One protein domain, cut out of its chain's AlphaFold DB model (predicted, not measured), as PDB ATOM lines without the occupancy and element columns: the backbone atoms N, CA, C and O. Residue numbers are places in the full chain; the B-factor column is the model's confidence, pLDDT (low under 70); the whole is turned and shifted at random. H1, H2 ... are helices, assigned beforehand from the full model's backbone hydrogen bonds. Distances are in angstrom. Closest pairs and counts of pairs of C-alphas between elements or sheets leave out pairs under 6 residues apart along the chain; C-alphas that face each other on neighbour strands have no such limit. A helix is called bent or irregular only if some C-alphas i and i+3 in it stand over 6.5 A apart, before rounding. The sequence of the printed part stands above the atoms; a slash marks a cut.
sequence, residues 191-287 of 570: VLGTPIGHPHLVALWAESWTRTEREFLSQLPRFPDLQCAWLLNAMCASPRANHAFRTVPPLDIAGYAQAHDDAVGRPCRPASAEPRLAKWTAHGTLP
ATOM      1  N   VAL A 191     164.340 208.583 201.373       91.56
ATOM      2  CA  VAL A 191     163.977 207.360 200.645       91.56
ATOM      3  C   VAL A 191     164.388 207.541 199.190       91.56
ATOM      4  O   VAL A 191     163.953 208.478 198.534       91.56
ATOM      5  N   LEU A 192     165.271 206.666 198.695       89.31
ATOM      6  CA  LEU A 192     165.844 206.747 197.340       89.31
ATOM      7  C   LEU A 192     166.524 208.096 197.025       89.31
ATOM      8  O   LEU A 192     166.590 208.516 195.876       89.31
ATOM      9  N   GLY A 193     167.050 208.774 198.050       89.44
ATOM     10  CA  GLY A 193     167.684 210.088 197.910       89.44
ATOM     11  C   GLY A 193     166.710 211.269 197.914       89.44
ATOM     12  O   GLY A 193     167.170 212.409 197.957       89.44
ATOM     13  N   THR A 194     165.400 211.014 197.942       92.75
ATOM     14  CA  THR A 194     164.357 212.030 198.110       92.75
ATOM     15  C   THR A 194     164.060 212.229 199.597       92.75
ATOM     16  O   THR A 194     163.880 211.236 200.312       92.75
ATOM     17  N   PRO A 195     163.999 213.476 200.096       95.44
ATOM     18  CA  PRO A 195     163.588 213.738 201.464       95.44
ATOM     19  C   PRO A 195     162.083 213.477 201.584       95.44
ATOM     20  O   PRO A 195     161.283 214.013 200.824       95.44
ATOM     21  N   ILE A 196     161.693 212.641 202.538       93.25
ATOM     22  CA  ILE A 196     160.301 212.406 202.912       93.25
ATOM     23  C   ILE A 196     160.137 212.862 204.357       93.25
ATOM     24  O   ILE A 196     160.854 212.398 205.246       93.25
ATOM     25  N   GLY A 197     159.166 213.741 204.601       93.00
ATOM     26  CA  GLY A 197     158.762 214.124 205.949       93.00
ATOM     27  C   GLY A 197     158.649 215.630 206.138       93.00
ATOM     28  O   GLY A 197     158.120 216.335 205.288       93.00
ATOM     29  N   HIS A 198     159.104 216.097 207.299       95.19
ATOM     30  CA  HIS A 198     158.904 217.464 207.775       95.19
ATOM     31  C   HIS A 198     159.526 218.515 206.826       95.19
ATOM     32  O   HIS A 198     160.671 218.314 206.410       95.19
ATOM     33  N   PRO A 199     158.869 219.666 206.558       94.81
ATOM     34  CA  PRO A 199     159.385 220.710 205.658       94.81
ATOM     35  C   PRO A 199     160.816 221.164 205.983       94.81
ATOM     36  O   PRO A 199     161.639 221.360 205.098       94.81
ATOM     37  N   HIS A 200     161.164 221.223 207.272       95.06
ATOM     38  CA  HIS A 200     162.531 221.515 207.724       95.06
ATOM     39  C   HIS A 200     163.583 220.506 207.213       95.06
ATOM     40  O   HIS A 200     164.697 220.893 206.866       95.06
ATOM     41  N   LEU A 201     163.251 219.210 207.130       95.19
ATOM     42  CA  LEU A 201     164.158 218.196 206.573       95.19
ATOM     43  C   LEU A 201     164.317 218.358 205.058       95.19
ATOM     44  O   LEU A 201     165.419 218.171 204.543       95.19
ATOM     45  N   VAL A 202     163.239 218.729 204.360       96.44
ATOM     46  CA  VAL A 202     163.273 219.033 202.923       96.44
ATOM     47  C   VAL A 202     164.139 220.264 202.657       96.44
ATOM     48  O   VAL A 202     164.988 220.215 201.773       96.44
ATOM     49  N   ALA A 203     164.012 221.316 203.471       96.06
ATOM     50  CA  ALA A 203     164.831 222.522 203.373       96.06
ATOM     51  C   ALA A 203     166.328 222.233 203.599       96.06
ATOM     52  O   ALA A 203     167.160 222.630 202.784       96.06
ATOM     53  N   LEU A 204     166.681 221.472 204.644       96.12
ATOM     54  CA  LEU A 204     168.073 221.065 204.895       96.12
ATOM     55  C   LEU A 204     168.637 220.184 203.769       96.12
ATOM     56  O   LEU A 204     169.806 220.311 203.391       96.12
ATOM     57  N   TRP A 205     167.815 219.287 203.220       96.56
ATOM     58  CA  TRP A 205     168.191 218.479 202.062       96.56
ATOM     59  C   TRP A 205     168.433 219.351 200.827       96.56
ATOM     60  O   TRP A 205     169.474 219.210 200.181       96.56
ATOM     61  N   ALA A 206     167.512 220.273 200.541       96.75
ATOM     62  CA  ALA A 206     167.579 221.203 199.425       96.75
ATOM     63  C   ALA A 206     168.839 222.074 199.507       96.75
ATOM     64  O   ALA A 206     169.572 222.185 198.527       96.75
ATOM     65  N   GLU A 207     169.167 222.597 200.691       96.50
ATOM     66  CA  GLU A 207     170.374 223.396 200.913       96.50
ATOM     67  C   GLU A 207     171.660 222.580 200.689       96.50
ATOM     68  O   GLU A 207     172.597 223.033 200.019       96.50
ATOM     69  N   SER A 208     171.706 221.344 201.201       95.94
ATOM     70  CA  SER A 208     172.831 220.431 200.964       95.94
ATOM     71  C   SER A 208     173.017 220.126 199.472       95.94
ATOM     72  O   SER A 208     174.153 220.025 198.989       95.94
ATOM     73  N   TRP A 209     171.914 219.979 198.736       95.06
ATOM     74  CA  TRP A 209     171.924 219.769 197.290       95.06
ATOM     75  C   TRP A 209     172.404 221.004 196.538       95.06
ATOM     76  O   TRP A 209     173.332 220.889 195.737       95.06
ATOM     77  N   THR A 210     171.869 222.184 196.860       96.44
ATOM     78  CA  THR A 210     172.327 223.461 196.303       96.44
ATOM     79  C   THR A 210     173.830 223.639 196.493       96.44
ATOM     80  O   THR A 210     174.516 224.064 195.567       96.44
ATOM     81  N   ARG A 211     174.378 223.300 197.667       96.81
ATOM     82  CA  ARG A 211     175.820 223.424 197.933       96.81
ATOM     83  C   ARG A 211     176.653 222.519 197.024       96.81
ATOM     84  O   ARG A 211     177.627 222.977 196.435       96.81
ATOM     85  N   THR A 212     176.244 221.260 196.883       95.88
ATOM     86  CA  THR A 212     176.932 220.277 196.027       95.88
ATOM     87  C   THR A 212     176.859 220.672 194.554       95.88
ATOM     88  O   THR A 212     177.838 220.554 193.820       95.88
ATOM     89  N   GLU A 213     175.701 221.158 194.118       96.19
ATOM     90  CA  GLU A 213     175.497 221.619 192.750       96.19
ATOM     91  C   GLU A 213     176.277 222.901 192.450       96.19
ATOM     92  O   GLU A 213     176.929 222.974 191.413       96.19
ATOM     93  N   ARG A 214     176.295 223.880 193.362       96.12
ATOM     94  CA  ARG A 214     177.117 225.092 193.216       96.12
ATOM     95  C   ARG A 214     178.599 224.761 193.103       96.12
ATOM     96  O   ARG A 214     179.265 225.341 192.255       96.12
ATOM     97  N   GLU A 215     179.095 223.823 193.907       96.94
ATOM     98  CA  GLU A 215     180.482 223.360 193.812       96.94
ATOM     99  C   GLU A 215     180.762 222.778 192.419       96.94
ATOM    100  O   GLU A 215     181.683 223.224 191.738       96.94
ATOM    101  N   PHE A 216     179.907 221.870 191.934       96.38
ATOM    102  CA  PHE A 216     180.019 221.312 190.584       96.38
ATOM    103  C   PHE A 216     179.979 222.394 189.489       96.38
ATOM    104  O   PHE A 216     180.851 222.430 188.621       96.38
ATOM    105  N   LEU A 217     179.006 223.308 189.546       96.00
ATOM    106  CA  LEU A 217     178.844 224.384 188.565       96.00
ATOM    107  C   LEU A 217     180.002 225.393 188.613       96.00
ATOM    108  O   LEU A 217     180.392 225.913 187.570       96.00
ATOM    109  N   SER A 218     180.606 225.624 189.782       96.06
ATOM    110  CA  SER A 218     181.785 226.490 189.933       96.06
ATOM    111  C   SER A 218     183.048 225.911 189.285       96.06
ATOM    112  O   SER A 218     183.964 226.655 188.934       96.06
ATOM    113  N   GLN A 219     183.091 224.590 189.087       96.44
ATOM    114  CA  GLN A 219     184.196 223.905 188.419       96.44
ATOM    115  C   GLN A 219     184.032 223.878 186.894       96.44
ATOM    116  O   GLN A 219     185.033 223.735 186.195       96.44
ATOM    117  N   LEU A 220     182.816 224.059 186.355       96.06
ATOM    118  CA  LEU A 220     182.566 224.008 184.908       96.06
ATOM    119  C   LEU A 220     183.413 224.999 184.086       96.06
ATOM    120  O   LEU A 220     183.961 224.572 183.071       96.06
ATOM    121  N   PRO A 221     183.617 226.265 184.504       95.62
ATOM    122  CA  PRO A 221     184.491 227.192 183.781       95.62
ATOM    123  C   PRO A 221     185.967 226.776 183.736       95.62
ATOM    124  O   PRO A 221     186.722 227.318 182.939       95.62
ATOM    125  N   ARG A 222     186.401 225.840 184.595       94.62
ATOM    126  CA  ARG A 222     187.785 225.339 184.601       94.62
ATOM    127  C   ARG A 222     188.037 224.310 183.501       94.62
ATOM    128  O   ARG A 222     189.189 223.953 183.266       94.62
ATOM    129  N   PHE A 223     186.987 223.805 182.854       94.19
ATOM    130  CA  PHE A 223     187.152 222.899 181.729       94.19
ATOM    131  C   PHE A 223     187.624 223.692 180.504       94.19
ATOM    132  O   PHE A 223     186.996 224.689 180.152       94.19
ATOM    133  N   PRO A 224     188.696 223.245 179.825       92.56
ATOM    134  CA  PRO A 224     189.228 223.951 178.662       92.56
ATOM    135  C   PRO A 224     188.264 223.926 177.467       92.56
ATOM    136  O   PRO A 224     188.322 224.799 176.608       92.56
ATOM    137  N   ASP A 225     187.373 222.932 177.412       95.19
ATOM    138  CA  ASP A 225     186.373 222.787 176.360       95.19
ATOM    139  C   ASP A 225     184.975 223.166 176.872       95.19
ATOM    140  O   ASP A 225     184.376 222.472 177.706       95.19
ATOM    141  N   LEU A 226     184.429 224.250 176.314       91.88
ATOM    142  CA  LEU A 226     183.069 224.720 176.574       91.88
ATOM    143  C   LEU A 226     182.015 223.653 176.234       91.88
ATOM    144  O   LEU A 226     180.991 223.569 176.914       91.88
ATOM    145  N   GLN A 227     182.248 222.818 175.217       93.31
ATOM    146  CA  GLN A 227     181.325 221.744 174.843       93.31
ATOM    147  C   GLN A 227     181.267 220.669 175.928       93.31
ATOM    148  O   GLN A 227     180.177 220.208 176.273       93.31
ATOM    149  N   CYS A 228     182.413 220.307 176.511       95.25
ATOM    150  CA  CYS A 228     182.464 219.398 177.654       95.25
ATOM    151  C   CYS A 228     181.758 219.995 178.874       95.25
ATOM    152  O   CYS A 228     180.935 219.311 179.484       95.25
ATOM    153  N   ALA A 229     182.023 221.265 179.202       94.69
ATOM    154  CA  ALA A 229     181.365 221.953 180.314       94.69
ATOM    155  C   ALA A 229     179.836 221.990 180.138       94.69
ATOM    156  O   ALA A 229     179.082 221.668 181.059       94.69
ATOM    157  N   TRP A 230     179.369 222.309 178.927       94.00
ATOM    158  CA  TRP A 230     177.947 222.325 178.594       94.00
ATOM    159  C   TRP A 230     177.317 220.929 178.658       94.00
ATOM    160  O   TRP A 230     176.235 220.768 179.222       94.00
ATOM    161  N   LEU A 231     177.994 219.903 178.132       94.75
ATOM    162  CA  LEU A 231     177.504 218.525 178.176       94.75
ATOM    163  C   LEU A 231     177.415 218.006 179.616       94.75
ATOM    164  O   LEU A 231     176.435 217.353 179.965       94.75
ATOM    165  N   LEU A 232     178.396 218.330 180.464       95.50
ATOM    166  CA  LEU A 232     178.375 218.009 181.891       95.50
ATOM    167  C   LEU A 232     177.220 218.716 182.607       95.50
ATOM    168  O   LEU A 232     176.502 218.081 183.377       95.50
ATOM    169  N   ASN A 233     176.970 219.991 182.310       94.44
ATOM    170  CA  ASN A 233     175.799 220.690 182.835       94.44
ATOM    171  C   ASN A 233     174.490 219.987 182.419       94.44
ATOM    172  O   ASN A 233     173.678 219.610 183.267       94.44
ATOM    173  N   ALA A 234     174.328 219.719 181.120       93.25
ATOM    174  CA  ALA A 234     173.115 219.138 180.547       93.25
ATOM    175  C   ALA A 234     172.856 217.682 180.979       93.25
ATOM    176  O   ALA A 234     171.701 217.273 181.097       93.25
ATOM    177  N   MET A 235     173.911 216.892 181.203       95.25
ATOM    178  CA  MET A 235     173.808 215.466 181.538       95.25
ATOM    179  C   MET A 235     173.941 215.180 183.037       95.25
ATOM    180  O   MET A 235     173.577 214.086 183.470       95.25
ATOM    181  N   CYS A 236     174.441 216.125 183.841       94.88
ATOM    182  CA  CYS A 236     174.625 215.928 185.280       94.88
ATOM    183  C   CYS A 236     173.778 216.880 186.127       94.88
ATOM    184  O   CYS A 236     172.996 216.389 186.938       94.88
ATOM    185  N   ALA A 237     173.893 218.200 185.950       93.31
ATOM    186  CA  ALA A 237     173.148 219.163 186.769       93.31
ATOM    187  C   ALA A 237     171.650 219.150 186.426       93.31
ATOM    188  O   ALA A 237     170.818 218.937 187.307       93.31
ATOM    189  N   SER A 238     171.287 219.247 185.141       92.81
ATOM    190  CA  SER A 238     169.870 219.307 184.748       92.81
ATOM    191  C   SER A 238     169.058 218.061 185.141       92.81
ATOM    192  O   SER A 238     167.956 218.220 185.668       92.81
ATOM    193  N   PRO A 239     169.532 216.810 184.954       95.19
ATOM    194  CA  PRO A 239     168.771 215.634 185.381       95.19
ATOM    195  C   PRO A 239     168.629 215.534 186.903       95.19
ATOM    196  O   PRO A 239     167.603 215.060 187.388       95.19
ATOM    197  N   ARG A 240     169.633 216.005 187.653       94.12
ATOM    198  CA  ARG A 240     169.618 216.054 189.119       94.12
ATOM    199  C   ARG A 240     168.590 217.057 189.638       94.12
ATOM    200  O   ARG A 240     167.755 216.682 190.458       94.12
ATOM    201  N   ALA A 241     168.587 218.270 189.096       95.81
ATOM    202  CA  ALA A 241     167.590 219.281 189.426       95.81
ATOM    203  C   ALA A 241     166.174 218.813 189.048       95.81
ATOM    204  O   ALA A 241     165.263 218.841 189.870       95.81
ATOM    205  N   ASN A 242     166.005 218.234 187.854       95.31
ATOM    206  CA  ASN A 242     164.726 217.661 187.421       95.31
ATOM    207  C   ASN A 242     164.231 216.526 188.325       95.31
ATOM    208  O   ASN A 242     163.026 216.386 188.527       95.31
ATOM    209  N   HIS A 243     165.133 215.704 188.867       95.12
ATOM    210  CA  HIS A 243     164.759 214.701 189.858       95.12
ATOM    211  C   HIS A 243     164.215 215.366 191.129       95.12
ATOM    212  O   HIS A 243     163.154 214.967 191.608       95.12
ATOM    213  N   ALA A 244     164.884 216.403 191.641       95.56
ATOM    214  CA  ALA A 244     164.406 217.164 192.797       95.56
ATOM    215  C   ALA A 244     163.015 217.773 192.539       95.56
ATOM    216  O   ALA A 244     162.094 217.543 193.320       95.56
ATOM    217  N   PHE A 245     162.821 218.437 191.394       95.81
ATOM    218  CA  PHE A 245     161.544 219.076 191.039       95.81
ATOM    219  C   PHE A 245     160.382 218.096 190.861       95.81
ATOM    220  O   PHE A 245     159.227 218.471 191.032       95.81
ATOM    221  N   ARG A 246     160.663 216.840 190.501       95.50
ATOM    222  CA  ARG A 246     159.629 215.803 190.346       95.50
ATOM    223  C   ARG A 246     159.284 215.088 191.644       95.50
ATOM    224  O   ARG A 246     158.259 214.415 191.696       95.50
ATOM    225  N   THR A 247     160.159 215.152 192.641       95.88
ATOM    226  CA  THR A 247     160.046 214.330 193.852       95.88
ATOM    227  C   THR A 247     159.713 215.136 195.098       95.88
ATOM    228  O   THR A 247     159.231 214.559 196.069       95.88
ATOM    229  N   VAL A 248     159.914 216.454 195.061       96.12
ATOM    230  CA  VAL A 248     159.618 217.375 196.157       96.12
ATOM    231  C   VAL A 248     158.505 218.340 195.729       96.12
ATOM    232  O   VAL A 248     158.547 218.829 194.596       96.12
ATOM    233  N   PRO A 249     157.511 218.633 196.591       95.69
ATOM    234  CA  PRO A 249     156.486 219.628 196.293       95.69
ATOM    235  C   PRO A 249     157.091 220.981 195.873       95.69
ATOM    236  O   PRO A 249     158.061 221.426 196.491       95.69
ATOM    237  N   PRO A 250     156.521 221.679 194.868       95.75
ATOM    238  CA  PRO A 250     157.081 222.930 194.349       95.75
ATOM    239  C   PRO A 250     157.312 224.013 195.410       95.75
ATOM    240  O   PRO A 250     158.315 224.718 195.353       95.75
ATOM    241  N   LEU A 251     156.413 224.117 196.396       95.81
ATOM    242  CA  LEU A 251     156.524 225.089 197.486       95.81
ATOM    243  C   LEU A 251     157.740 224.819 198.383       95.81
ATOM    244  O   LEU A 251     158.435 225.756 198.764       95.81
ATOM    245  N   ASP A 252     158.044 223.549 198.652       96.25
ATOM    246  CA  ASP A 252     159.144 223.163 199.542       96.25
ATOM    247  C   ASP A 252     160.517 223.237 198.850       96.25
ATOM    248  O   ASP A 252     161.551 223.288 199.517       96.25
ATOM    249  N   ILE A 253     160.543 223.244 197.511       97.12
ATOM    250  CA  ILE A 253     161.775 223.255 196.705       97.12
ATOM    251  C   ILE A 253     162.019 224.575 195.959       97.12
ATOM    252  O   ILE A 253     163.022 224.702 195.255       97.12
ATOM    253  N   ALA A 254     161.154 225.581 196.132       96.44
ATOM    254  CA  ALA A 254     161.253 226.871 195.444       96.44
ATOM    255  C   ALA A 254     162.622 227.550 195.642       96.44
ATOM    256  O   ALA A 254     163.227 228.026 194.681       96.44
ATOM    257  N   GLY A 255     163.162 227.513 196.867       96.44
ATOM    258  CA  GLY A 255     164.484 228.069 197.173       96.44
ATOM    259  C   GLY A 255     165.628 227.363 196.433       96.44
ATOM    260  O   GLY A 255     166.551 228.019 195.952       96.44
ATOM    261  N   TYR A 256     165.551 226.038 196.277       97.06
ATOM    262  CA  TYR A 256     166.514 225.279 195.472       97.06
ATOM    263  C   TYR A 256     166.356 225.584 193.980       97.06
ATOM    264  O   TYR A 256     167.360 225.778 193.302       97.06
ATOM    265  N   ALA A 257     165.122 225.679 193.477       97.00
ATOM    266  CA  ALA A 257     164.850 225.982 192.075       97.00
ATOM    267  C   ALA A 257     165.431 227.344 191.661       97.00
ATOM    268  O   ALA A 257     166.135 227.438 190.658       97.00
ATOM    269  N   GLN A 258     165.225 228.375 192.483       96.25
ATOM    270  CA  GLN A 258     165.805 229.694 192.238       96.25
ATOM    271  C   GLN A 258     167.335 229.683 192.345       96.25
ATOM    272  O   GLN A 258     168.026 230.215 191.478       96.25
ATOM    273  N   ALA A 259     167.886 229.004 193.356       95.88
ATOM    274  CA  ALA A 259     169.332 228.867 193.494       95.88
ATOM    275  C   ALA A 259     169.981 228.096 192.327       95.88
ATOM    276  O   ALA A 259     171.126 228.390 191.981       95.88
ATOM    277  N   HIS A 260     169.278 227.119 191.747       95.62
ATOM    278  CA  HIS A 260     169.705 226.380 190.562       95.62
ATOM    279  C   HIS A 260     169.757 227.301 189.338       95.62
ATOM    280  O   HIS A 260     170.781 227.349 188.659       95.62
ATOM    281  N   ASP A 261     168.699 228.081 189.102       94.88
ATOM    282  CA  ASP A 261     168.630 229.038 187.989       94.88
ATOM    283  C   ASP A 261     169.753 230.082 188.064       94.88
ATOM    284  O   ASP A 261     170.468 230.315 187.082       94.88
ATOM    285  N   ASP A 262     169.978 230.641 189.256       94.12
ATOM    286  CA  ASP A 262     171.072 231.579 189.513       94.12
ATOM    287  C   ASP A 262     172.444 230.939 189.268       94.12
ATOM    288  O   ASP A 262     173.366 231.587 188.760       94.12
ATOM    289  N   ALA A 263     172.605 229.669 189.648       93.62
ATOM    290  CA  ALA A 263     173.870 228.961 189.516       93.62
ATOM    291  C   ALA A 263     174.153 228.538 188.070       93.62
ATOM    292  O   ALA A 263     175.299 228.635 187.648       93.62
ATOM    293  N   VAL A 264     173.150 228.120 187.293       92.19
ATOM    294  CA  VAL A 264     173.313 227.764 185.871       92.19
ATOM    295  C   VAL A 264     173.550 229.009 185.012       92.19
ATOM    296  O   VAL A 264     174.322 228.965 184.049       92.19
ATOM    297  N   GLY A 265     172.945 230.142 185.378       87.12
ATOM    298  CA  GLY A 265     173.129 231.408 184.674       87.12
ATOM    299  C   GLY A 265     174.532 232.011 184.810       87.12
ATOM    300  O   GLY A 265     174.963 232.741 183.919       87.12
ATOM    301  N   ARG A 266     175.267 231.711 185.893       86.25
ATOM    302  CA  ARG A 266     176.588 232.311 186.168       86.25
ATOM    303  C   ARG A 266     177.711 231.806 185.243       86.25
ATOM    304  O   ARG A 266     178.320 232.652 184.598       86.25
ATOM    305  N   PRO A 267     177.995 230.491 185.117       75.81
ATOM    306  CA  PRO A 267     179.075 229.978 184.267       75.81
ATOM    307  C   PRO A 267     178.903 230.325 182.787       75.81
ATOM    308  O   PRO A 267     179.882 230.506 182.072       75.81
ATOM    309  N   CYS A 268     177.653 230.411 182.326       66.50
ATOM    310  CA  CYS A 268     177.317 230.674 180.929       66.50
ATOM    311  C   CYS A 268     177.317 232.168 180.571       66.50
ATOM    312  O   CYS A 268     177.122 232.506 179.403       66.50
ATOM    313  N   ARG A 269     177.523 233.066 181.544       71.88
ATOM    314  CA  ARG A 269     177.758 234.491 181.297       71.88
ATOM    315  C   ARG A 269     179.269 234.724 181.244       71.88
ATOM    316  O   ARG A 269     179.888 234.808 182.303       71.88
ATOM    317  N   PRO A 270     179.893 234.835 180.053       63.06
ATOM    318  CA  PRO A 270     181.243 235.370 179.976       63.06
ATOM    319  C   PRO A 270     181.292 236.703 180.729       63.06
ATOM    320  O   PRO A 270     180.369 237.509 180.610       63.06
ATOM    321  N   ALA A 271     182.366 236.954 181.483       60.78
ATOM    322  CA  ALA A 271     182.549 238.217 182.206       60.78
ATOM    323  C   ALA A 271     182.483 239.454 181.279       60.78
ATOM    324  O   ALA A 271     182.251 240.563 181.742       60.78
ATOM    325  N   SER A 272     182.633 239.243 179.966       57.19
ATOM    326  CA  SER A 272     182.568 240.239 178.894       57.19
ATOM    327  C   SER A 272     181.384 240.048 177.925       57.19
ATOM    328  O   SER A 272     181.449 240.513 176.788       57.19
ATOM    329  N   ALA A 273     180.341 239.299 178.299       52.12
ATOM    330  CA  ALA A 273     179.271 238.928 177.373       52.12
ATOM    331  C   ALA A 273     178.497 240.144 176.836       52.12
ATOM    332  O   ALA A 273     177.851 240.868 177.592       52.12
ATOM    333  N   GLU A 274     178.502 240.302 175.511       49.59
ATOM    334  CA  GLU A 274     177.644 241.219 174.755       49.59
ATOM    335  C   GLU A 274     176.163 241.088 175.210       49.59
ATOM    336  O   GLU A 274     175.697 239.959 175.422       49.59
ATOM    337  N   PRO A 275     175.365 242.179 175.276       60.69
ATOM    338  CA  PRO A 275     173.956 242.157 175.711       60.69
ATOM    339  C   PRO A 275     173.071 241.129 174.986       60.69
ATOM    340  O   PRO A 275     172.037 240.692 175.497       60.69
ATOM    341  N   ARG A 276     173.480 240.702 173.786       48.75
ATOM    342  CA  ARG A 276     172.807 239.663 173.006       48.75
ATOM    343  C   ARG A 276     172.878 238.289 173.666       48.75
ATOM    344  O   ARG A 276     171.847 237.624 173.718       48.75
ATOM    345  N   LEU A 277     174.021 237.863 174.207       50.06
ATOM    346  CA  LEU A 277     174.159 236.529 174.810       50.06
ATOM    347  C   LEU A 277     173.320 236.398 176.093       50.06
ATOM    348  O   LEU A 277     172.695 235.361 176.313       50.06
ATOM    349  N   ALA A 278     173.198 237.488 176.863       55.66
ATOM    350  CA  ALA A 278     172.292 237.575 178.011       55.66
ATOM    351  C   ALA A 278     170.825 237.308 177.615       55.66
ATOM    352  O   ALA A 278     170.091 236.625 178.336       55.66
ATOM    353  N   LYS A 279     170.418 237.772 176.425       52.72
ATOM    354  CA  LYS A 279     169.085 237.539 175.853       52.72
ATOM    355  C   LYS A 279     168.871 236.067 175.467       52.72
ATOM    356  O   LYS A 279     167.805 235.520 175.722       52.72
ATOM    357  N   TRP A 280     169.887 235.381 174.937       46.44
ATOM    358  CA  TRP A 280     169.803 233.946 174.613       46.44
ATOM    359  C   TRP A 280     169.686 233.056 175.856       46.44
ATOM    360  O   TRP A 280     168.869 232.134 175.859       46.44
ATOM    361  N   THR A 281     170.422 233.359 176.930       52.69
ATOM    362  CA  THR A 281     170.256 232.661 178.219       52.69
ATOM    363  C   THR A 281     168.857 232.835 178.814       52.69
ATOM    364  O   THR A 281     168.361 231.913 179.448       52.69
ATOM    365  N   ALA A 282     168.193 233.970 178.565       53.94
ATOM    366  CA  ALA A 282     166.817 234.203 179.010       53.94
ATOM    367  C   ALA A 282     165.761 233.468 178.155       53.94
ATOM    368  O   ALA A 282     164.680 233.164 178.649       53.94
ATOM    369  N   HIS A 283     166.056 233.170 176.883       47.91
ATOM    370  CA  HIS A 283     165.099 232.554 175.952       47.91
ATOM    371  C   HIS A 283     165.261 231.034 175.773       47.91
ATOM    372  O   HIS A 283     164.326 230.376 175.318       47.91
ATOM    373  N   GLY A 284     166.430 230.460 176.086       53.34
ATOM    374  CA  GLY A 284     166.735 229.051 175.799       53.34
ATOM    375  C   GLY A 284     166.187 228.040 176.811       53.34
ATOM    376  O   GLY A 284     165.915 226.895 176.452       53.34
ATOM    377  N   THR A 285     165.996 228.450 178.064       61.31
ATOM    378  CA  THR A 285     165.585 227.568 179.162       61.31
ATOM    379  C   THR A 285     164.634 228.314 180.080       61.31
ATOM    380  O   THR A 285     165.000 229.353 180.621       61.31
ATOM    381  N   LEU A 286     163.416 227.792 180.252       72.44
ATOM    382  CA  LEU A 286     162.501 228.334 181.250       72.44
ATOM    383  C   LEU A 286     163.122 228.087 182.634       72.44
ATOM    384  O   LEU A 286     163.521 226.945 182.888       72.44
ATOM    385  N   PRO A 287     163.224 229.112 183.495       81.00
ATOM    386  CA  PRO A 287     163.734 228.952 184.847       81.00
ATOM    387  C   PRO A 287     163.052 227.779 185.562       81.00
ATOM    388  O   PRO A 287     161.832 227.593 185.478       81.00
TER     389      PRO A 287
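This is residues 191 to 287 of the 570 residues of the protein "Hypothetical protein" of Symbiodinium sp. KB8 (UniProt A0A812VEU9). Three helices, H1, H2 and H3, stand side by side in an up-and-down bundle, each running against the one before it. Short H4 is off one end of H3, and residues 271 to 276, of which 275 and 276 belong to H4, stick out. The 97 printed residues hold four named helices, H1 to H4 in chain order, and no named strand: the class is all helix. The whole is compact, with a radius of gyration of the C-alphas of 14.5 A, and elongated, spanning 45 by 24 by 18 A.

H1, residues 199 to 222, and H2, residues 226 to 247, form a helical hairpin at a shallow tilt of 7 degrees; H1 touches H2 with residues 213 to 221 alone, closest at the C-alphas of Leu 220 and Ala 229, 5.2 A. H2 and H3, residues 250 to 265, form another at 6 degrees; H2 touches H3 with residues 241 to 245 alone, closest at the C-alphas of Phe 245 and Ile 253, 7.0 A. H1 and H3 touch, running the same way at a shallow tilt of 11 degrees, the closest C-alphas being those of Ala 206 and Tyr 256, 5.8 A. H4, residues 275 to 284, is close to H3 but not clearly touching, with the C-alphas of Gly 265 and Thr 281 closest at 7.2 A; it is apart from H1 and H2. O i to N i+4 pairs are within hydrogen-bond range throughout H4, and in 18 of 20 in H1, 16 of 18 in H2 and 10 of 12 in H3.

H1 begins at C-alpha 199 (159.385, 220.710, 205.658) and is 35.7 A long; it is only just irregular, C-alphas 218 and 221 being 6.8 A apart. H2 is 30.6 A long. H3, 20.6 A, is irregular, with C-alphas 252 and 255 7.6 A apart, and has a kink of 31 degrees near residue 257. H4, 15.0 A, ends at C-alpha 284 (166.735, 229.051, 175.799).

The C-alphas of Gly 197 and Glu 274 are the two farthest apart, 45.4 A. The printed part has no cut; the links H1 to H2 and H2 to H3 are tight, H3 to H4 short, and no link is long. Mean pLDDT of the printed part is 87.0; residue 268 and residues 270 to 285 are under 70.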